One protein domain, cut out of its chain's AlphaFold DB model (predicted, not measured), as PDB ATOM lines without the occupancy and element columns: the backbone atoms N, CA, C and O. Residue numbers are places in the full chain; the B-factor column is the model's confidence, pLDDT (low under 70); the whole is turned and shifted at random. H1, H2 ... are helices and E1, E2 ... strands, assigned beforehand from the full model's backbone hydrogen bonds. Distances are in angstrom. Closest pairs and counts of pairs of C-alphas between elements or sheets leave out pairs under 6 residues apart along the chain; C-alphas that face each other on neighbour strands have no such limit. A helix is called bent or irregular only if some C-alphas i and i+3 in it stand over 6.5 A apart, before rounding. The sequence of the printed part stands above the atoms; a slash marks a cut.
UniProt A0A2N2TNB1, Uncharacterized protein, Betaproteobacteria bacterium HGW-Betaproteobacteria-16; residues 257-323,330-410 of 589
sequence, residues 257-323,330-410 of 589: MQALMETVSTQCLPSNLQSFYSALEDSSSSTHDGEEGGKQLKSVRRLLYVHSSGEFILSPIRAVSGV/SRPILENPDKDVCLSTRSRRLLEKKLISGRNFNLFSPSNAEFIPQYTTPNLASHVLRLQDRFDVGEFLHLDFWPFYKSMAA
ATOM      1  N   MET A 257     117.055 138.657 144.285       93.50
ATOM      2  CA  MET A 257     117.940 138.465 145.432       93.50
ATOM      3  C   MET A 257     119.393 138.781 145.072       93.50
ATOM      4  O   MET A 257     120.075 139.438 145.858       93.50
ATOM      5  N   GLN A 258     119.835 138.389 143.872       95.44
ATOM      6  CA  GLN A 258     121.148 138.733 143.332       95.44
ATOM      7  C   GLN A 258     121.329 140.253 143.332       95.44
ATOM      8  O   GLN A 258     122.238 140.755 143.987       95.44
ATOM      9  N   ALA A 259     120.423 141.001 142.698       95.56
ATOM     10  CA  ALA A 259     120.540 142.453 142.609       95.56
ATOM     11  C   ALA A 259     120.611 143.135 143.986       95.56
ATOM     12  O   ALA A 259     121.442 144.026 144.200       95.56
ATOM     13  N   LEU A 260     119.770 142.700 144.930       95.81
ATOM     14  CA  LEU A 260     119.742 143.206 146.301       95.81
ATOM     15  C   LEU A 260     121.058 142.932 147.044       95.81
ATOM     16  O   LEU A 260     121.647 143.841 147.634       95.81
ATOM     17  N   MET A 261     121.529 141.686 147.009       96.19
ATOM     18  CA  MET A 261     122.732 141.266 147.724       96.19
ATOM     19  C   MET A 261     124.002 141.853 147.121       96.19
ATOM     20  O   MET A 261     124.849 142.332 147.871       96.19
ATOM     21  N   GLU A 262     124.114 141.891 145.794       97.69
ATOM     22  CA  GLU A 262     125.221 142.544 145.094       97.69
ATOM     23  C   GLU A 262     125.294 144.029 145.482       97.69
ATOM     24  O   GLU A 262     126.376 144.512 145.817       97.69
ATOM     25  N   THR A 263     124.149 144.727 145.559       98.19
ATOM     26  CA  THR A 263     124.088 146.136 145.995       98.19
ATOM     27  C   THR A 263     124.597 146.311 147.422       98.19
ATOM     28  O   THR A 263     125.399 147.201 147.680       98.19
ATOM     29  N   VAL A 264     124.147 145.470 148.355       97.69
ATOM     30  CA  VAL A 264     124.546 145.548 149.773       97.69
ATOM     31  C   VAL A 264     126.011 145.144 149.965       97.69
ATOM     32  O   VAL A 264     126.709 145.700 150.817       97.69
ATOM     33  N   SER A 265     126.511 144.218 149.146       97.00
ATOM     34  CA  SER A 265     127.872 143.695 149.258       97.00
ATOM     35  C   SER A 265     128.948 144.760 149.041       97.00
ATOM     36  O   SER A 265     129.991 144.693 149.690       97.00
ATOM     37  N   THR A 266     128.693 145.781 148.210       97.19
ATOM     38  CA  THR A 266     129.674 146.825 147.850       97.19
ATOM     39  C   THR A 266     130.200 147.612 149.050       97.19
ATOM     40  O   THR A 266     131.249 148.246 148.961       97.19
ATOM     41  N   GLN A 267     129.482 147.586 150.174       95.19
ATOM     42  CA  GLN A 267     129.841 148.293 151.405       95.19
ATOM     43  C   GLN A 267     129.864 147.357 152.625       95.19
ATOM     44  O   GLN A 267     129.734 147.809 153.766       95.19
ATOM     45  N   CYS A 268     130.040 146.052 152.398       93.81
ATOM     46  CA  CYS A 268     130.037 145.022 153.431       93.81
ATOM     47  C   CYS A 268     131.457 144.509 153.725       93.81
ATOM     48  O   CYS A 268     132.206 144.167 152.813       93.81
ATOM     49  N   LEU A 269     131.830 144.413 155.005       91.94
ATOM     50  CA  LEU A 269     133.105 143.802 155.400       91.94
ATOM     51  C   LEU A 269     133.072 142.269 155.253       91.94
ATOM     52  O   LEU A 269     132.024 141.650 155.462       91.94
ATOM     53  N   PRO A 270     134.223 141.624 154.997       89.81
ATOM     54  CA  PRO A 270     134.328 140.171 155.104       89.81
ATOM     55  C   PRO A 270     134.081 139.700 156.548       89.81
ATOM     56  O   PRO A 270     134.200 140.478 157.502       89.81
ATOM     57  N   SER A 271     133.732 138.422 156.720       88.25
ATOM     58  CA  SER A 271     133.359 137.824 158.016       88.25
ATOM     59  C   SER A 271     134.383 138.079 159.126       88.25
ATOM     60  O   SER A 271     134.013 138.485 160.227       88.25
ATOM     61  N   ASN A 272     135.673 137.935 158.823       84.69
ATOM     62  CA  ASN A 272     136.776 138.140 159.765       84.69
ATOM     63  C   ASN A 272     136.931 139.595 160.243       84.69
ATOM     64  O   ASN A 272     137.648 139.842 161.211       84.69
ATOM     65  N   LEU A 273     136.277 140.557 159.585       90.62
ATOM     66  CA  LEU A 273     136.312 141.974 159.947       90.62
ATOM     67  C   LEU A 273     134.973 142.499 160.480       90.62
ATOM     68  O   LEU A 273     134.863 143.691 160.761       90.62
ATOM     69  N   GLN A 274     133.968 141.642 160.685       87.62
ATOM     70  CA  GLN A 274     132.655 142.080 161.176       87.62
ATOM     71  C   GLN A 274     132.712 142.746 162.559       87.62
ATOM     72  O   GLN A 274     131.966 143.687 162.807       87.62
ATOM     73  N   SER A 275     133.657 142.373 163.427       84.81
ATOM     74  CA  SER A 275     133.888 143.065 164.709       84.81
ATOM     75  C   SER A 275     134.363 144.518 164.554       84.81
ATOM     76  O   SER A 275     134.303 145.302 165.500       84.81
ATOM     77  N   PHE A 276     134.854 144.893 163.369       86.81
ATOM     78  CA  PHE A 276     135.299 146.245 163.032       86.81
ATOM     79  C   PHE A 276     134.272 147.013 162.206       86.81
ATOM     80  O   PHE A 276     134.571 148.119 161.761       86.81
ATOM     81  N   TYR A 277     133.069 146.474 162.022       86.19
ATOM     82  CA  TYR A 277     132.033 147.069 161.190       86.19
ATOM     83  C   TYR A 277     131.744 148.537 161.533       86.19
ATOM     84  O   TYR A 277     131.622 149.367 160.631       86.19
ATOM     85  N   SER A 278     131.756 148.902 162.817       83.94
ATOM     86  CA  SER A 278     131.530 150.289 163.224       83.94
ATOM     87  C   SER A 278     132.611 151.274 162.788       83.94
ATOM     88  O   SER A 278     132.386 152.479 162.797       83.94
ATOM     89  N   ALA A 279     133.775 150.791 162.346       83.81
ATOM     90  CA  ALA A 279     134.770 151.631 161.689       83.81
ATOM     91  C   ALA A 279     134.290 152.161 160.332       83.81
ATOM     92  O   ALA A 279     134.838 153.149 159.841       83.81
ATOM     93  N   LEU A 280     133.298 151.512 159.713       84.88
ATOM     94  CA  LEU A 280     132.679 151.989 158.484       84.88
ATOM     95  C   LEU A 280     131.746 153.174 158.719       84.88
ATOM     96  O   LEU A 280     131.556 153.964 157.799       84.88
ATOM     97  N   GLU A 281     131.215 153.330 159.925       84.19
ATOM     98  CA  GLU A 281     130.345 154.443 160.295       84.19
ATOM     99  C   GLU A 281     131.180 155.675 160.652       84.19
ATOM    100  O   GLU A 281     132.273 155.564 161.210       84.19
ATOM    101  N   ASP A 282     130.664 156.856 160.331       82.00
ATOM    102  CA  ASP A 282     131.249 158.122 160.761       82.00
ATOM    103  C   ASP A 282     130.287 158.827 161.714       82.00
ATOM    104  O   ASP A 282     129.067 158.657 161.623       82.00
ATOM    105  N   SER A 283     130.826 159.634 162.625       78.56
ATOM    106  CA  SER A 283     129.996 160.530 163.422       78.56
ATOM    107  C   SER A 283     129.376 161.591 162.515       78.56
ATOM    108  O   SER A 283     130.058 162.194 161.683       78.56
ATOM    109  N   SER A 284     128.078 161.811 162.663       74.75
ATOM    110  CA  SER A 284     127.373 162.902 162.003       74.75
ATOM    111  C   SER A 284     127.597 164.218 162.747       74.75
ATOM    112  O   SER A 284     127.965 164.245 163.923       74.75
ATOM    113  N   SER A 285     127.337 165.331 162.064       66.31
ATOM    114  CA  SER A 285     127.301 166.658 162.687       66.31
ATOM    115  C   SER A 285     126.064 166.877 163.567       66.31
ATOM    116  O   SER A 285     125.999 167.875 164.275       66.31
ATOM    117  N   SER A 286     125.075 165.983 163.503       63.69
ATOM    118  CA  SER A 286     123.841 166.054 164.286       63.69
ATOM    119  C   SER A 286     124.024 165.362 165.638       63.69
ATOM    120  O   SER A 286     124.657 164.311 165.723       63.69
ATOM    121  N   THR A 287     123.454 165.925 166.700       62.41
ATOM    122  CA  THR A 287     123.461 165.347 168.052       62.41
ATOM    123  C   THR A 287     122.074 164.810 168.407       62.41
ATOM    124  O   THR A 287     121.084 165.247 167.822       62.41
ATOM    125  N   HIS A 288     121.999 163.844 169.334       50.28
ATOM    126  CA  HIS A 288     120.737 163.203 169.750       50.28
ATOM    127  C   HIS A 288     119.636 164.196 170.175       50.28
ATOM    128  O   HIS A 288     118.464 163.890 169.988       50.28
ATOM    129  N   ASP A 289     120.012 165.384 170.660       52.25
ATOM    130  CA  ASP A 289     119.091 166.377 171.227       52.25
ATOM    131  C   ASP A 289     119.190 167.756 170.547       52.25
ATOM    132  O   ASP A 289     118.655 168.737 171.050       52.25
ATOM    133  N   GLY A 290     119.949 167.883 169.450       54.12
ATOM    134  CA  GLY A 290     120.277 169.190 168.855       54.12
ATOM    135  C   GLY A 290     121.124 170.105 169.758       54.12
ATOM    136  O   GLY A 290     121.490 171.205 169.344       54.12
ATOM    137  N   GLU A 291     121.461 169.651 170.969       49.09
ATOM    138  CA  GLU A 291     122.254 170.382 171.949       49.09
ATOM    139  C   GLU A 291     123.736 170.428 171.559       49.09
ATOM    140  O   GLU A 291     124.334 169.442 171.100       49.09
ATOM    141  N   GLU A 292     124.334 171.601 171.772       46.47
ATOM    142  CA  GLU A 292     125.752 171.864 171.567       46.47
ATOM    143  C   GLU A 292     126.571 171.029 172.571       46.47
ATOM    144  O   GLU A 292     126.464 171.202 173.782       46.47
ATOM    145  N   GLY A 293     127.354 170.066 172.070       55.16
ATOM    146  CA  GLY A 293     128.111 169.116 172.900       55.16
ATOM    147  C   GLY A 293     127.408 167.782 173.198       55.16
ATOM    148  O   GLY A 293     127.998 166.933 173.869       55.16
ATOM    149  N   GLY A 294     126.194 167.555 172.677       60.75
ATOM    150  CA  GLY A 294     125.492 166.270 172.788       60.75
ATOM    151  C   GLY A 294     126.185 165.117 172.041       60.75
ATOM    152  O   GLY A 294     127.045 165.323 171.179       60.75
ATOM    153  N   LYS A 295     125.801 163.866 172.343       69.88
ATOM    154  CA  LYS A 295     126.351 162.682 171.655       69.88
ATOM    155  C   LYS A 295     126.004 162.752 170.166       69.88
ATOM    156  O   LYS A 295     124.827 162.776 169.801       69.88
ATOM    157  N   GLN A 296     127.034 162.776 169.323       72.50
ATOM    158  CA  GLN A 296     126.873 162.775 167.871       72.50
ATOM    159  C   GLN A 296     126.163 161.498 167.417       72.50
ATOM    160  O   GLN A 296     126.550 160.387 167.792       72.50
ATOM    161  N   LEU A 297     125.128 161.671 166.600       77.19
ATOM    162  CA  LEU A 297     124.447 160.581 165.914       77.19
ATOM    163  C   LEU A 297     125.398 159.955 164.898       77.19
ATOM    164  O   LEU A 297     126.290 160.628 164.381       77.19
ATOM    165  N   LYS A 298     125.198 158.684 164.564       82.50
ATOM    166  CA  LYS A 298     125.992 158.020 163.529       82.50
ATOM    167  C   LYS A 298     125.392 158.188 162.141       82.50
ATOM    168  O   LYS A 298     124.170 158.168 161.970       82.50
ATOM    169  N   SER A 299     126.275 158.280 161.155       85.75
ATOM    170  CA  SER A 299     125.950 158.223 159.732       85.75
ATOM    171  C   SER A 299     125.857 156.763 159.285       85.75
ATOM    172  O   SER A 299     126.801 156.208 158.719       85.75
ATOM    173  N   VAL A 300     124.731 156.121 159.603       87.00
ATOM    174  CA  VAL A 300     124.444 154.731 159.207       87.00
ATOM    175  C   VAL A 300     124.108 154.645 157.717       87.00
ATOM    176  O   VAL A 300     123.629 155.610 157.116       87.00
ATOM    177  N   ARG A 301     124.354 153.486 157.100       91.94
ATOM    178  CA  ARG A 301     123.982 153.233 155.700       91.94
ATOM    179  C   ARG A 301     122.516 152.835 155.600       91.94
ATOM    180  O   ARG A 301     122.040 152.010 156.376       91.94
ATOM    181  N   ARG A 302     121.827 153.369 154.597       93.88
ATOM    182  CA  ARG A 302     120.457 152.993 154.243       93.88
ATOM    183  C   ARG A 302     120.436 152.448 152.824       93.88
ATOM    184  O   ARG A 302     121.031 153.044 151.930       93.88
ATOM    185  N   LEU A 303     119.736 151.332 152.634       97.38
ATOM    186  CA  LEU A 303     119.351 150.861 151.310       97.38
ATOM    187  C   LEU A 303     117.945 151.381 151.004       97.38
ATOM    188  O   LEU A 303     116.974 150.967 151.635       97.38
ATOM    189  N   LEU A 304     117.862 152.292 150.046       96.81
ATOM    190  CA  LEU A 304     116.639 152.935 149.582       96.81
ATOM    191  C   LEU A 304     116.269 152.392 148.203       96.81
ATOM    192  O   LEU A 304     117.135 152.317 147.339       96.81
ATOM    193  N   TYR A 305     115.002 152.068 147.988       97.06
ATOM    194  CA  TYR A 305     114.406 151.889 146.670       97.06
ATOM    195  C   TYR A 305     113.664 153.169 146.286       97.06
ATOM    196  O   TYR A 305     112.769 153.609 147.013       97.06
ATOM    197  N   VAL A 306     114.042 153.760 145.155       95.50
ATOM    198  CA  VAL A 306     113.401 154.960 144.611       95.50
ATOM    199  C   VAL A 306     112.344 154.530 143.603       95.50
ATOM    200  O   VAL A 306     112.675 154.039 142.524       95.50
ATOM    201  N   HIS A 307     111.070 154.727 143.932       93.25
ATOM    202  CA  HIS A 307     109.951 154.264 143.109       93.25
ATOM    203  C   HIS A 307     109.968 154.882 141.708       93.25
ATOM    204  O   HIS A 307     109.764 154.177 140.723       93.25
ATOM    205  N   SER A 308     110.262 156.180 141.602       92.06
ATOM    206  CA  SER A 308     110.189 156.899 140.325       92.06
ATOM    207  C   SER A 308     111.239 156.464 139.299       92.06
ATOM    208  O   SER A 308     110.987 156.583 138.100       92.06
ATOM    209  N   SER A 309     112.400 155.970 139.741       92.75
ATOM    210  CA  SER A 309     113.459 155.470 138.853       92.75
ATOM    211  C   SER A 309     113.578 153.944 138.835       92.75
ATOM    212  O   SER A 309     114.189 153.400 137.915       92.75
ATOM    213  N   GLY A 310     112.989 153.251 139.813       94.44
ATOM    214  CA  GLY A 310     113.115 151.804 139.986       94.44
ATOM    215  C   GLY A 310     114.516 151.361 140.415       94.44
ATOM    216  O   GLY A 310     114.912 150.231 140.142       94.44
ATOM    217  N   GLU A 311     115.290 152.252 141.036       95.81
ATOM    218  CA  GLU A 311     116.701 152.036 141.368       95.81
ATOM    219  C   GLU A 311     116.907 151.896 142.879       95.81
ATOM    220  O   GLU A 311     116.202 152.505 143.688       95.81
ATOM    221  N   PHE A 312     117.918 151.118 143.259       98.00
ATOM    222  CA  PHE A 312     118.413 151.070 144.626       98.00
ATOM    223  C   PHE A 312     119.550 152.068 144.836       98.00
ATOM    224  O   PHE A 312     120.455 152.182 144.008       98.00
ATOM    225  N   ILE A 313     119.543 152.728 145.992       98.06
ATOM    226  CA  ILE A 313     120.613 153.600 146.470       98.06
ATOM    227  C   ILE A 313     121.060 153.106 147.845       98.06
ATOM    228  O   ILE A 313     120.301 153.169 148.816       98.06
ATOM    229  N   LEU A 314     122.307 152.645 147.941       98.44
ATOM    230  CA  LEU A 314     122.969 152.336 149.208       98.44
ATOM    231  C   LEU A 314     123.991 153.420 149.536       98.44
ATOM    232  O   LEU A 314     124.998 153.571 148.838       98.44
ATOM    233  N   SER A 315     123.748 154.165 150.609       97.50
ATOM    234  CA  SER A 315     124.615 155.273 151.024       97.50
ATOM    235  C   SER A 315     124.302 155.738 152.450       97.50
ATOM    236  O   SER A 315     123.282 155.335 153.023       97.50
ATOM    237  N   PRO A 316     125.171 156.557 153.074       94.00
ATOM    238  CA  PRO A 316     124.909 157.062 154.414       94.00
ATOM    239  C   PRO A 316     123.773 158.092 154.461       94.00
ATOM    240  O   PRO A 316     123.605 158.923 153.562       94.00
ATOM    241  N   ILE A 317     123.039 158.070 155.571       90.75
ATOM    242  CA  ILE A 317     122.187 159.176 156.027       90.75
ATOM    243  C   ILE A 317     122.971 160.080 156.983       90.75
ATOM    244  O   ILE A 317     124.034 159.694 157.467       90.75
ATOM    245  N   ARG A 318     122.450 161.281 157.272       86.88
ATOM    246  CA  ARG A 318     123.076 162.252 158.205       86.88
ATOM    247  C   ARG A 318     124.518 162.646 157.815       86.88
ATOM    248  O   ARG A 318     125.295 163.118 158.640       86.88
ATOM    249  N   ALA A 319     124.859 162.498 156.537       90.12
ATOM    250  CA  ALA A 319     126.150 162.841 155.956       90.12
ATOM    251  C   ALA A 319     125.953 163.677 154.688       90.12
ATOM    252  O   ALA A 319     124.899 163.612 154.066       90.12
ATOM    253  N   VAL A 320     126.976 164.433 154.287       91.50
ATOM    254  CA  VAL A 320     127.000 165.192 153.016       91.50
ATOM    255  C   VAL A 320     127.835 164.511 151.926       91.50
ATOM    256  O   VAL A 320     127.868 164.971 150.789       91.50
ATOM    257  N   SER A 321     128.545 163.438 152.280       94.31
ATOM    258  CA  SER A 321     129.383 162.634 151.391       94.31
ATOM    259  C   SER A 321     129.610 161.251 152.001       94.31
ATOM    260  O   SER A 321     129.621 161.096 153.225       94.31
ATOM    261  N   GLY A 322     129.814 160.257 151.148       95.31
ATOM    262  CA  GLY A 322     130.108 158.876 151.505       95.31
ATOM    263  C   GLY A 322     130.122 158.005 150.258       95.31
ATOM    264  O   GLY A 322     129.887 158.501 149.157       95.31
ATOM    265  N   VAL A 323     130.393 156.711 150.427       97.56
ATOM    266  CA  VAL A 323     130.246 155.764 149.317       97.56
ATOM    267  C   VAL A 323     128.774 155.697 148.920       97.56
ATOM    268  O   VAL A 323     127.898 155.554 149.777       97.56
ATOM    269  N   SER A 330     117.690 144.983 136.266       95.12
ATOM    270  CA  SER A 330     117.314 144.707 134.874       95.12
ATOM    271  C   SER A 330     115.809 144.462 134.704       95.12
ATOM    272  O   SER A 330     115.310 144.467 133.579       95.12
ATOM    273  N   ARG A 331     115.090 144.222 135.807       92.94
ATOM    274  CA  ARG A 331     113.636 144.025 135.891       92.94
ATOM    275  C   ARG A 331     113.114 144.634 137.211       92.94
ATOM    276  O   ARG A 331     113.924 144.874 138.105       92.94
ATOM    277  N   PRO A 332     111.805 144.890 137.373       91.88
ATOM    278  CA  PRO A 332     111.240 145.389 138.635       91.88
ATOM    279  C   PRO A 332     111.386 144.384 139.790       91.88
ATOM    280  O   PRO A 332     110.965 143.240 139.652       91.88
ATOM    281  N   ILE A 333     112.006 144.794 140.907       93.81
ATOM    282  CA  ILE A 333     112.294 143.904 142.057       93.81
ATOM    283  C   ILE A 333     111.180 143.894 143.098       93.81
ATOM    284  O   ILE A 333     110.989 142.878 143.756       93.81
ATOM    285  N   LEU A 334     110.458 144.998 143.272       94.56
ATOM    286  CA  LEU A 334     109.311 145.070 144.176       94.56
ATOM    287  C   LEU A 334     108.021 144.815 143.393       94.56
ATOM    288  O   LEU A 334     107.883 145.282 142.262       94.56
ATOM    289  N   GLU A 335     107.069 144.108 143.997       93.94
ATOM    290  CA  GLU A 335     105.724 143.940 143.441       93.94
ATOM    291  C   GLU A 335     104.919 145.238 143.581       93.94
ATOM    292  O   GLU A 335     104.706 145.711 144.694       93.94
ATOM    293  N   ASN A 336     104.462 145.814 142.465       90.00
ATOM    294  CA  ASN A 336     103.596 147.003 142.436       90.00
ATOM    295  C   ASN A 336     104.029 148.141 143.395       90.00
ATOM    296  O   ASN A 336     103.225 148.581 144.219       90.00
ATOM    297  N   PRO A 337     105.291 148.612 143.345       90.25
ATOM    298  CA  PRO A 337     105.722 149.705 144.201       90.25
ATOM    299  C   PRO A 337     104.986 150.986 143.805       90.25
ATOM    300  O   PRO A 337     104.888 151.298 142.623       90.25
ATOM    301  N   ASP A 338     104.510 151.735 144.791       88.81
ATOM    302  CA  ASP A 338     103.800 153.011 144.621       88.81
ATOM    303  C   ASP A 338     104.485 154.176 145.365       88.81
ATOM    304  O   ASP A 338     104.062 155.328 145.267       88.81
ATOM    305  N   LYS A 339     105.557 153.885 146.111       89.75
ATOM    306  CA  LYS A 339     106.283 154.829 146.971       89.75
ATOM    307  C   LYS A 339     107.728 154.416 147.191       89.75
ATOM    308  O   LYS A 339     108.104 153.262 146.983       89.75
ATOM    309  N   ASP A 340     108.529 155.379 147.635       93.56
ATOM    310  CA  ASP A 340     109.891 155.099 148.070       93.56
ATOM    311  C   ASP A 340     109.853 154.277 149.354       93.56
ATOM    312  O   ASP A 340     109.084 154.557 150.280       93.56
ATOM    313  N   VAL A 341     110.707 153.264 149.413       93.19
ATOM    314  CA  VAL A 341     110.804 152.371 150.566       93.19
ATOM    315  C   VAL A 341     112.260 152.115 150.897       93.19
ATOM    316  O   VAL A 341     113.122 152.133 150.022       93.19
ATOM    317  N   CYS A 342     112.564 151.849 152.159       94.06
ATOM    318  CA  CYS A 342     113.900 151.437 152.569       94.06
ATOM    319  C   CYS A 342     113.877 150.077 153.248       94.06
ATOM    320  O   CYS A 342     112.949 149.754 153.986       94.06
ATOM    321  N   LEU A 343     114.916 149.282 153.002       93.19
ATOM    322  CA  LEU A 343     115.147 148.069 153.775       93.19
ATOM    323  C   LEU A 343     115.460 148.486 155.212       93.19
ATOM    324  O   LEU A 343     116.340 149.331 155.422       93.19
ATOM    325  N   SER A 344     114.766 147.899 156.188       84.88
ATOM    326  CA  SER A 344     115.003 148.244 157.590       84.88
ATOM    327  C   SER A 344     116.467 148.016 157.981       84.88
ATOM    328  O   SER A 344     117.137 147.102 157.484       84.88
ATOM    329  N   THR A 345     116.988 148.856 158.884       82.12
ATOM    330  CA  THR A 345     118.390 148.795 159.341       82.12
ATOM    331  C   THR A 345     118.748 147.397 159.834       82.12
ATOM    332  O   THR A 345     119.780 146.845 159.452       82.12
ATOM    333  N   ARG A 346     117.842 146.785 160.605       78.25
ATOM    334  CA  ARG A 346     117.962 145.411 161.094       78.25
ATOM    335  C   ARG A 346     118.083 144.400 159.959       78.25
ATOM    336  O   ARG A 346     118.993 143.574 159.981       78.25
ATOM    337  N   SER A 347     117.194 144.457 158.973       84.81
ATOM    338  CA  SER A 347     117.178 143.484 157.878       84.81
ATOM    339  C   SER A 347     118.385 143.646 156.959       84.81
ATOM    340  O   SER A 347     118.995 142.646 156.576       84.81
ATOM    341  N   ARG A 348     118.842 144.882 156.718       92.31
ATOM    342  CA  ARG A 348     120.133 145.148 156.062       92.31
ATOM    343  C   ARG A 348     121.303 144.560 156.857       92.31
ATOM    344  O   ARG A 348     122.147 143.881 156.279       92.31
ATOM    345  N   ARG A 349     121.370 144.792 158.171       86.94
ATOM    346  CA  ARG A 349     122.491 144.322 159.003       86.94
ATOM    347  C   ARG A 349     122.533 142.797 159.111       86.94
ATOM    348  O   ARG A 349     123.612 142.210 159.046       86.94
ATOM    349  N   LEU A 350     121.371 142.149 159.208       84.31
ATOM    350  CA  LEU A 350     121.238 140.691 159.133       84.31
ATOM    351  C   LEU A 350     121.745 140.145 157.798       84.31
ATOM    352  O   LEU A 350     122.522 139.190 157.784       84.31
ATOM    353  N   LEU A 351     121.331 140.769 156.694       90.62
ATOM    354  CA  LEU A 351     121.758 140.404 155.346       90.62
ATOM    355  C   LEU A 351     123.284 140.475 155.209       90.62
ATOM    356  O   LEU A 351     123.908 139.515 154.757       90.62
ATOM    357  N   GLU A 352     123.885 141.577 155.658       92.19
ATOM    358  CA  GLU A 352     125.335 141.768 155.676       92.19
ATOM    359  C   GLU A 352     126.033 140.684 156.498       92.19
ATOM    360  O   GLU A 352     126.796 139.889 155.956       92.19
ATOM    361  N   LYS A 353     125.748 140.616 157.801       86.38
ATOM    362  CA  LYS A 353     126.494 139.786 158.753       86.38
ATOM    363  C   LYS A 353     126.328 138.291 158.492       86.38
ATOM    364  O   LYS A 353     127.309 137.552 158.556       86.38
ATOM    365  N   LYS A 354     125.095 137.842 158.233       82.75
ATOM    366  CA  LYS A 354     124.754 136.414 158.178       82.75
ATOM    367  C   LYS A 354     124.912 135.830 156.783       82.75
ATOM    368  O   LYS A 354     125.461 134.739 156.650       82.75
ATOM    369  N   LEU A 355     124.442 136.542 155.758       89.69
ATOM    370  CA  LEU A 355     124.370 136.003 154.399       89.69
ATOM    371  C   LEU A 355     125.570 136.417 153.554       89.69
ATOM    372  O   LEU A 355     126.256 135.548 153.021       89.69
ATOM    373  N   ILE A 356     125.857 137.717 153.469       93.69
ATOM    374  CA  ILE A 356     126.891 138.260 152.575       93.69
ATOM    375  C   ILE A 356     128.292 137.970 153.116       93.69
ATOM    376  O   ILE A 356     129.079 137.282 152.465       93.69
ATOM    377  N   SER A 357     128.610 138.433 154.326       90.19
ATOM    378  CA  SER A 357     129.940 138.265 154.926       90.19
ATOM    379  C   SER A 357     130.284 136.804 155.177       90.19
ATOM    380  O   SER A 357     131.439 136.410 155.017       90.19
ATOM    381  N   GLY A 358     129.284 136.016 155.581       83.62
ATOM    382  CA  GLY A 358     129.410 134.586 155.846       83.62
ATOM    383  C   GLY A 358     129.400 133.703 154.598       83.62
ATOM    384  O   GLY A 358     129.661 132.516 154.738       83.62
ATOM    385  N   ARG A 359     129.118 134.255 153.404       87.94
ATOM    386  CA  ARG A 359     128.933 133.494 152.149       87.94
ATOM    387  C   ARG A 359     127.872 132.393 152.256       87.94
ATOM    388  O   ARG A 359     127.989 131.323 151.675       87.94
ATOM    389  N   ASN A 360     126.809 132.687 152.996       85.81
ATOM    390  CA  ASN A 360     125.711 131.757 153.250       85.81
ATOM    391  C   ASN A 360     124.499 132.029 152.360       85.81
ATOM    392  O   ASN A 360     123.492 131.348 152.483       85.81
ATOM    393  N   PHE A 361     124.545 133.033 151.482       90.62
ATOM    394  CA  PHE A 361     123.372 133.476 150.728       90.62
ATOM    395  C   PHE A 361     122.734 132.383 149.855       90.62
ATOM    396  O   PHE A 361     121.510 132.343 149.761       90.62
ATOM    397  N   ASN A 362     123.520 131.457 149.297       92.00
ATOM    398  CA  ASN A 362     122.989 130.335 148.514       92.00
ATOM    399  C   ASN A 362     122.392 129.204 149.376       92.00
ATOM    400  O   ASN A 362     121.657 128.367 148.854       92.00
ATOM    401  N   LEU A 363     122.595 129.220 150.701       88.25
ATOM    402  CA  LEU A 363     121.895 128.324 151.635       88.25
ATOM    403  C   LEU A 363     120.429 128.728 151.841       88.25
ATOM    404  O   LEU A 363     119.660 127.952 152.396       88.25
ATOM    405  N   PHE A 364     120.022 129.914 151.382       89.19
ATOM    406  CA  PHE A 364     118.675 130.434 151.586       89.19
ATOM    407  C   PHE A 364     117.863 130.420 150.286       89.19
ATOM    408  O   PHE A 364     118.377 130.628 149.184       89.19
ATOM    409  N   SER A 365     116.562 130.170 150.422       88.62
ATOM    410  CA  SER A 365     115.564 130.271 149.355       88.62
ATOM    411  C   SER A 365     114.607 131.420 149.638       88.62
ATOM    412  O   SER A 365     114.046 131.475 150.738       88.62
ATOM    413  N   PRO A 366     114.359 132.314 148.672       91.62
ATOM    414  CA  PRO A 366     113.348 133.341 148.841       91.62
ATOM    415  C   PRO A 366     111.935 132.758 148.716       91.62
ATOM    416  O   PRO A 366     111.690 131.832 147.942       91.62
ATOM    417  N   SER A 367     110.978 133.335 149.445       85.12
ATOM    418  CA  SER A 367     109.556 132.989 149.347       85.12
ATOM    419  C   SER A 367     108.956 133.292 147.976       85.12
ATOM    420  O   SER A 367     107.929 132.705 147.636       85.12
ATOM    421  N   ASN A 368     109.590 134.188 147.217       90.56
ATOM    422  CA  ASN A 368     109.320 134.482 145.820       90.56
ATOM    423  C   ASN A 368     110.655 134.783 145.112       90.56
ATOM    424  O   ASN A 368     111.430 135.623 145.560       90.56
ATOM    425  N   ALA A 369     110.944 134.053 144.033       90.06
ATOM    426  CA  ALA A 369     112.208 134.150 143.299       90.06
ATOM    427  C   ALA A 369     112.232 135.292 142.269       90.06
ATOM    428  O   ALA A 369     113.303 135.678 141.799       90.06
ATOM    429  N   GLU A 370     111.070 135.826 141.900       90.19
ATOM    430  CA  GLU A 370     110.941 136.830 140.849       90.19
ATOM    431  C   GLU A 370     110.909 138.244 141.406       90.19
ATOM    432  O   GLU A 370     111.532 139.124 140.832       90.19
ATOM    433  N   PHE A 371     110.239 138.466 142.531       92.75
ATOM    434  CA  PHE A 371     110.084 139.789 143.128       92.75
ATOM    435  C   PHE A 371     109.881 139.692 144.641       92.75
ATOM    436  O   PHE A 371     109.595 138.629 145.187       92.75
ATOM    437  N   ILE A 372     110.022 140.821 145.323       93.88
ATOM    438  CA  ILE A 372     109.713 141.008 146.739       93.88
ATOM    439  C   ILE A 372     108.210 141.314 146.829       93.88
ATOM    440  O   ILE A 372     107.793 142.368 146.334       93.88
ATOM    441  N   PRO A 373     107.397 140.410 147.411       91.00
ATOM    442  CA  PRO A 373     105.945 140.551 147.419       91.00
ATOM    443  C   PRO A 373     105.468 141.786 148.174       91.00
ATOM    444  O   PRO A 373     106.069 142.182 149.182       91.00
ATOM    445  N   GLN A 374     104.359 142.356 147.711       90.75
ATOM    446  CA  GLN A 374     103.663 143.412 148.429       90.75
ATOM    447  C   GLN A 374     103.040 142.829 149.697       90.75
ATOM    448  O   GLN A 374     102.380 141.789 149.679       90.75
ATOM    449  N   TYR A 375     103.243 143.511 150.817       82.81
ATOM    450  CA  TYR A 375     102.612 143.161 152.075       82.81
ATOM    451  C   TYR A 375     101.333 143.988 152.222       82.81
ATOM    452  O   TYR A 375     101.359 145.214 152.263       82.81
ATOM    453  N   THR A 376     100.187 143.309 152.223       71.19
ATOM    454  CA  THR A 376      98.876 143.948 152.021       71.19
ATOM    455  C   THR A 376      98.266 144.532 153.288       71.19
ATOM    456  O   THR A 376      97.168 145.083 153.230       71.19
ATOM    457  N   THR A 377      98.910 144.386 154.447       60.34
ATOM    458  CA  THR A 377      98.386 144.975 155.680       60.34
ATOM    459  C   THR A 377      98.676 146.479 155.691       60.34
ATOM    460  O   THR A 377      99.846 146.861 155.626       60.34
ATOM    461  N   PRO A 378      97.642 147.333 155.795       54.53
ATOM    462  CA  PRO A 378      97.826 148.779 155.872       54.53
ATOM    463  C   PRO A 378      98.739 149.181 157.036       54.53
ATOM    464  O   PRO A 378      98.758 148.516 158.072       54.53
ATOM    465  N   ASN A 379      99.456 150.296 156.866       57.56
ATOM    466  CA  ASN A 379     100.262 150.953 157.907       57.56
ATOM    467  C   ASN A 379     101.460 150.141 158.425       57.56
ATOM    468  O   ASN A 379     101.954 150.381 159.520       57.56
ATOM    469  N   LEU A 380     101.954 149.182 157.642       71.62
ATOM    470  CA  LEU A 380     103.070 148.308 158.012       71.62
ATOM    471  C   LEU A 380     104.173 148.337 156.938       71.62
ATOM    472  O   LEU A 380     104.223 149.263 156.122       71.62
ATOM    473  N   ALA A 381     105.098 147.373 156.950       80.00
ATOM    474  CA  ALA A 381     106.038 147.199 155.844       80.00
ATOM    475  C   ALA A 381     105.259 147.113 154.521       80.00
ATOM    476  O   ALA A 381     104.214 146.474 154.457       80.00
ATOM    477  N   SER A 382     105.758 147.760 153.474       85.88
ATOM    478  CA  SER A 382     105.124 147.753 152.152       85.88
ATOM    479  C   SER A 382     105.423 146.468 151.393       85.88
ATOM    480  O   SER A 382     104.591 145.983 150.631       85.88
ATOM    481  N   HIS A 383     106.613 145.904 151.606       91.00
ATOM    482  CA  HIS A 383     107.054 144.679 150.951       91.00
ATOM    483  C   HIS A 383     107.839 143.824 151.935       91.00
ATOM    484  O   HIS A 383     108.626 144.350 152.726       91.00
ATOM    485  N   VAL A 384     107.637 142.507 151.888       86.12
ATOM    486  CA  VAL A 384     108.325 141.556 152.771       86.12
ATOM    487  C   VAL A 384     108.750 140.330 151.976       86.12
ATOM    488  O   VAL A 384     107.918 139.614 151.424       86.12
ATOM    489  N   LEU A 385     110.053 140.046 151.963       88.12
ATOM    490  CA  LEU A 385     110.597 138.797 151.431       88.12
ATOM    491  C   LEU A 385     111.044 137.894 152.578       88.12
ATOM    492  O   LEU A 385     111.900 138.274 153.374       88.12
ATOM    493  N   ARG A 386     110.516 136.671 152.644       84.38
ATOM    494  CA  ARG A 386     110.985 135.651 153.588       84.38
ATOM    495  C   ARG A 386     112.101 134.849 152.931       84.38
ATOM    496  O   ARG A 386     111.890 134.266 151.873       84.38
ATOM    497  N   LEU A 387     113.266 134.793 153.562       85.19
ATOM    498  CA  LEU A 387     114.366 133.909 153.188       85.19
ATOM    499  C   LEU A 387     114.365 132.711 154.134       85.19
ATOM    500  O   LEU A 387     114.515 132.880 155.341       85.19
ATOM    501  N   GLN A 388     114.190 131.514 153.594       83.50
ATOM    502  CA  GLN A 388     114.179 130.257 154.338       83.50
ATOM    503  C   GLN A 388     115.510 129.539 154.138       83.50
ATOM    504  O   GLN A 388     115.897 129.330 152.988       83.50
ATOM    505  N   ASP A 389     116.189 129.144 155.214       83.50
ATOM    506  CA  ASP A 389     117.326 128.229 155.100       83.50
ATOM    507  C   ASP A 389     116.838 126.902 154.499       83.50
ATOM    508  O   ASP A 389     115.775 126.388 154.864       83.50
ATOM    509  N   ARG A 390     117.578 126.387 153.517       81.69
ATOM    510  CA  ARG A 390     117.218 125.188 152.748       81.69
ATOM    511  C   ARG A 390     117.291 123.908 153.575       81.69
ATOM    512  O   ARG A 390     116.691 122.915 153.174       81.69
ATOM    513  N   PHE A 391     118.022 123.928 154.681       73.62
ATOM    514  CA  PHE A 391     118.367 122.750 155.461       73.62
ATOM    515  C   PHE A 391     117.860 122.812 156.902       73.62
ATOM    516  O   PHE A 391     117.582 121.768 157.489       73.62
ATOM    517  N   ASP A 392     117.695 124.010 157.462       67.25
ATOM    518  CA  ASP A 392     117.092 124.217 158.778       67.25
ATOM    519  C   ASP A 392     115.756 124.964 158.658       67.25
ATOM    520  O   ASP A 392     115.685 126.175 158.450       67.25
ATOM    521  N   VAL A 393     114.656 124.232 158.837       59.28
ATOM    522  CA  VAL A 393     113.296 124.793 158.800       59.28
ATOM    523  C   VAL A 393     113.035 125.836 159.893       59.28
ATOM    524  O   VAL A 393     112.149 126.679 159.728       59.28
ATOM    525  N   GLY A 394     113.788 125.801 160.997       54.91
ATOM    526  CA  GLY A 394     113.724 126.792 162.070       54.91
ATOM    527  C   GLY A 394     114.466 128.087 161.744       54.91
ATOM    528  O   GLY A 394     114.221 129.107 162.390       54.91
ATOM    529  N   GLU A 395     115.325 128.072 160.727       71.50
ATOM    530  CA  GLU A 395     116.202 129.180 160.379       71.50
ATOM    531  C   GLU A 395     115.642 129.979 159.192       71.50
ATOM    532  O   GLU A 395     115.581 129.521 158.049       71.50
ATOM    533  N   PHE A 396     115.206 131.212 159.453       74.31
ATOM    534  CA  PHE A 396     114.670 132.101 158.423       74.31
ATOM    535  C   PHE A 396     114.921 133.576 158.745       74.31
ATOM    536  O   PHE A 396     115.201 133.969 159.879       74.31
ATOM    537  N   LEU A 397     114.817 134.415 157.719       80.81
ATOM    538  CA  LEU A 397     114.957 135.866 157.795       80.81
ATOM    539  C   LEU A 397     113.783 136.519 157.070       80.81
ATOM    540  O   LEU A 397     113.294 135.990 156.074       80.81
ATOM    541  N   HIS A 398     113.368 137.691 157.533       81.31
ATOM    542  CA  HIS A 398     112.456 138.552 156.789       81.31
ATOM    543  C   HIS A 398     113.219 139.794 156.352       81.31
ATOM    544  O   HIS A 398     113.924 140.396 157.156       81.31
ATOM    545  N   LEU A 399     113.099 140.136 155.074       87.69
ATOM    546  CA  LEU A 399     113.583 141.383 154.509       87.69
ATOM    547  C   LEU A 399     112.374 142.286 154.288       87.69
ATOM    548  O   LEU A 399     111.614 142.098 153.340       87.69
ATOM    549  N   ASP A 400     112.184 143.218 155.208       85.38
ATOM    550  CA  ASP A 400     111.064 144.150 155.262       85.38
ATOM    551  C   ASP A 400     111.461 145.538 154.747       85.38
ATOM    552  O   ASP A 400     112.435 146.149 155.202       85.38
ATOM    553  N   PHE A 401     110.681 146.031 153.785       90.56
ATOM    554  CA  PHE A 401     110.829 147.349 153.181       90.56
ATOM    555  C   PHE A 401     109.743 148.285 153.697       90.56
ATOM    556  O   PHE A 401     108.548 148.026 153.532       90.56
ATOM    557  N   TRP A 402     110.164 149.391 154.297       87.12
ATOM    558  CA  TRP A 402     109.285 150.347 154.954       87.12
ATOM    559  C   TRP A 402     109.146 151.630 154.142       87.12
ATOM    560  O   TRP A 402     110.165 152.204 153.741       87.12
ATOM    561  N   PRO A 403     107.907 152.100 153.923       87.44
ATOM    562  CA  PRO A 403     107.645 153.460 153.480       87.44
ATOM    563  C   PRO A 403     108.118 154.504 154.485       87.44
ATOM    564  O   PRO A 403     108.252 154.239 155.679       87.44
ATOM    565  N   PHE A 404     108.269 155.731 154.003       84.50
ATOM    566  CA  PHE A 404     108.496 156.895 154.851       84.50
ATOM    567  C   PHE A 404     107.152 157.513 155.242       84.50
ATOM    568  O   PHE A 404     106.607 158.317 154.499       84.50
ATOM    569  N   TYR A 405     106.560 157.110 156.363       75.75
ATOM    570  CA  TYR A 405     105.259 157.640 156.790       75.75
ATOM    571  C   TYR A 405     105.376 159.063 157.361       75.75
ATOM    572  O   TYR A 405     106.205 159.306 158.234       75.75
ATOM    573  N   LYS A 406     104.495 159.986 156.943       69.56
ATOM    574  CA  LYS A 406     104.436 161.377 157.463       69.56
ATOM    575  C   LYS A 406     104.215 161.489 158.973       69.56
ATOM    576  O   LYS A 406     104.595 162.476 159.591       69.56
ATOM    577  N   SER A 407     103.547 160.498 159.548       54.62
ATOM    578  CA  SER A 407     103.250 160.403 160.980       54.62
ATOM    579  C   SER A 407     104.444 159.927 161.816       54.62
ATOM    580  O   SER A 407     104.388 159.980 163.045       54.62
ATOM    581  N   MET A 408     105.514 159.445 161.174       61.72
ATOM    582  CA  MET A 408     106.765 159.069 161.830       61.72
ATOM    583  C   MET A 408     107.746 160.248 161.833       61.72
ATOM    584  O   MET A 408     107.461 161.331 161.323       61.72
ATOM    585  N   ALA A 409     108.914 160.063 162.455       60.59
ATOM    586  CA  ALA A 409     109.963 161.075 162.420       60.59
ATOM    587  C   ALA A 409     110.332 161.418 160.966       60.59
ATOM    588  O   ALA A 409     110.440 160.526 160.126       60.59
ATOM    589  N   ALA A 410     110.555 162.711 160.697       61.41
ATOM    590  CA  ALA A 410     110.816 163.218 159.352       61.41
ATOM    591  C   ALA A 410     111.884 162.386 158.627       61.41
ATOM    592  O   ALA A 410     112.953 162.095 159.193       61.41
TER     593      ALA A 410
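AT A GLANCE: This is residues 257 to 323 and 330 to 410 of the 589 residues of an uncharacterized protein of Betaproteobacteria bacterium HGW-Betaproteobacteria-16 (UniProt A0A2N2TNB1). A six-stranded sheet, curled like part of a barrel, makes the body, with H1 and H3 packed on it and touching each other. From this body H2 leads away to a small two-stranded hairpin, E1 and E2, whose linking loop reaches one far end of the model. The printed part has 148 residues with three named helices and eight named strands, in the order H1 H2 E1 E2 E3 E4 E5 H3 E6 E7 E8, and its class is mixed, helices and strands. The large sheet runs E4 E3 E5 E8 E7 E6, and both sheets are antiparallel. The whole is compact, with a radius of gyration of the C-alphas of 16.4 A and spans of 50 by 39 by 30 A.

IN THESE COORDINATES: Start in the large sheet with E4, residues 311 to 316, 16.2 A long, and E3, residues 301 to 306, 15.4 A. Next come E5, residues 341 to 343, and E8, residues 396 to 405, which runs 27.3 A to C-alpha 405 at (105.259, 157.640, 156.790). E7, residues 383 to 389, is 19.8 A long, and E6 is residues 364 to 366. Find C-alpha 257 at (117.940, 138.465, 145.432), where H1 begins; it ends at residue 265, 11.9 A on. H3, residues 345 to 356, is 15.1 A long. H2, residues 271 to 280, is irregular, with C-alphas 275 and 278 7.7 A apart. E1 is residues 282 to 287 and E2 residues 296 to 299.

HOW THE PARTS SIT: In the strongly twisted large sheet, look for N 304 and O 313, 2.9 A apart, in the hairpin of E3 and E4. E8 is staggered: its residues 401 to 403 pair with E5, with N 402 and O 342 at 2.8 A, and its residues 396 to 401 with E7, with N 399 and O 385 at 2.8 A. E6, E7 and E8 form a meander, each strand the antiparallel neighbour of the one before. H3 is on the sheet, at the sheet's level; its closest C-alpha to E8 is at Ser 347, 5.4 A from that of Leu 399. H1, also on the sheet, touches H3 about perpendicular at 83 degrees, the closest C-alphas being Ser 265 and Ile 356, 6.4 A. H2 is not on the sheet. E2 runs on into E3 at 52 degrees, and its hairpin with E1 has N 284 and O 297 at 2.7 A. Every O i to N i+4 pair is within hydrogen-bond range in H1 and H3; H2 has 0 of 6, but 5 of 7 O i to N i+3 pairs.

THE WHOLE: The C-alphas farthest apart are those of Glu 292 and Phe 391, 52.2 A. Residues 324 to 329 are not printed, and C-alphas 323 and 330 are 22.3 A apart across this cut. The link from E6 to E7, residues 367 to 382, is long. The pLDDT is under 70 at residues 285 to 295, 377 to 379, 392 to 394 and 406 to 410.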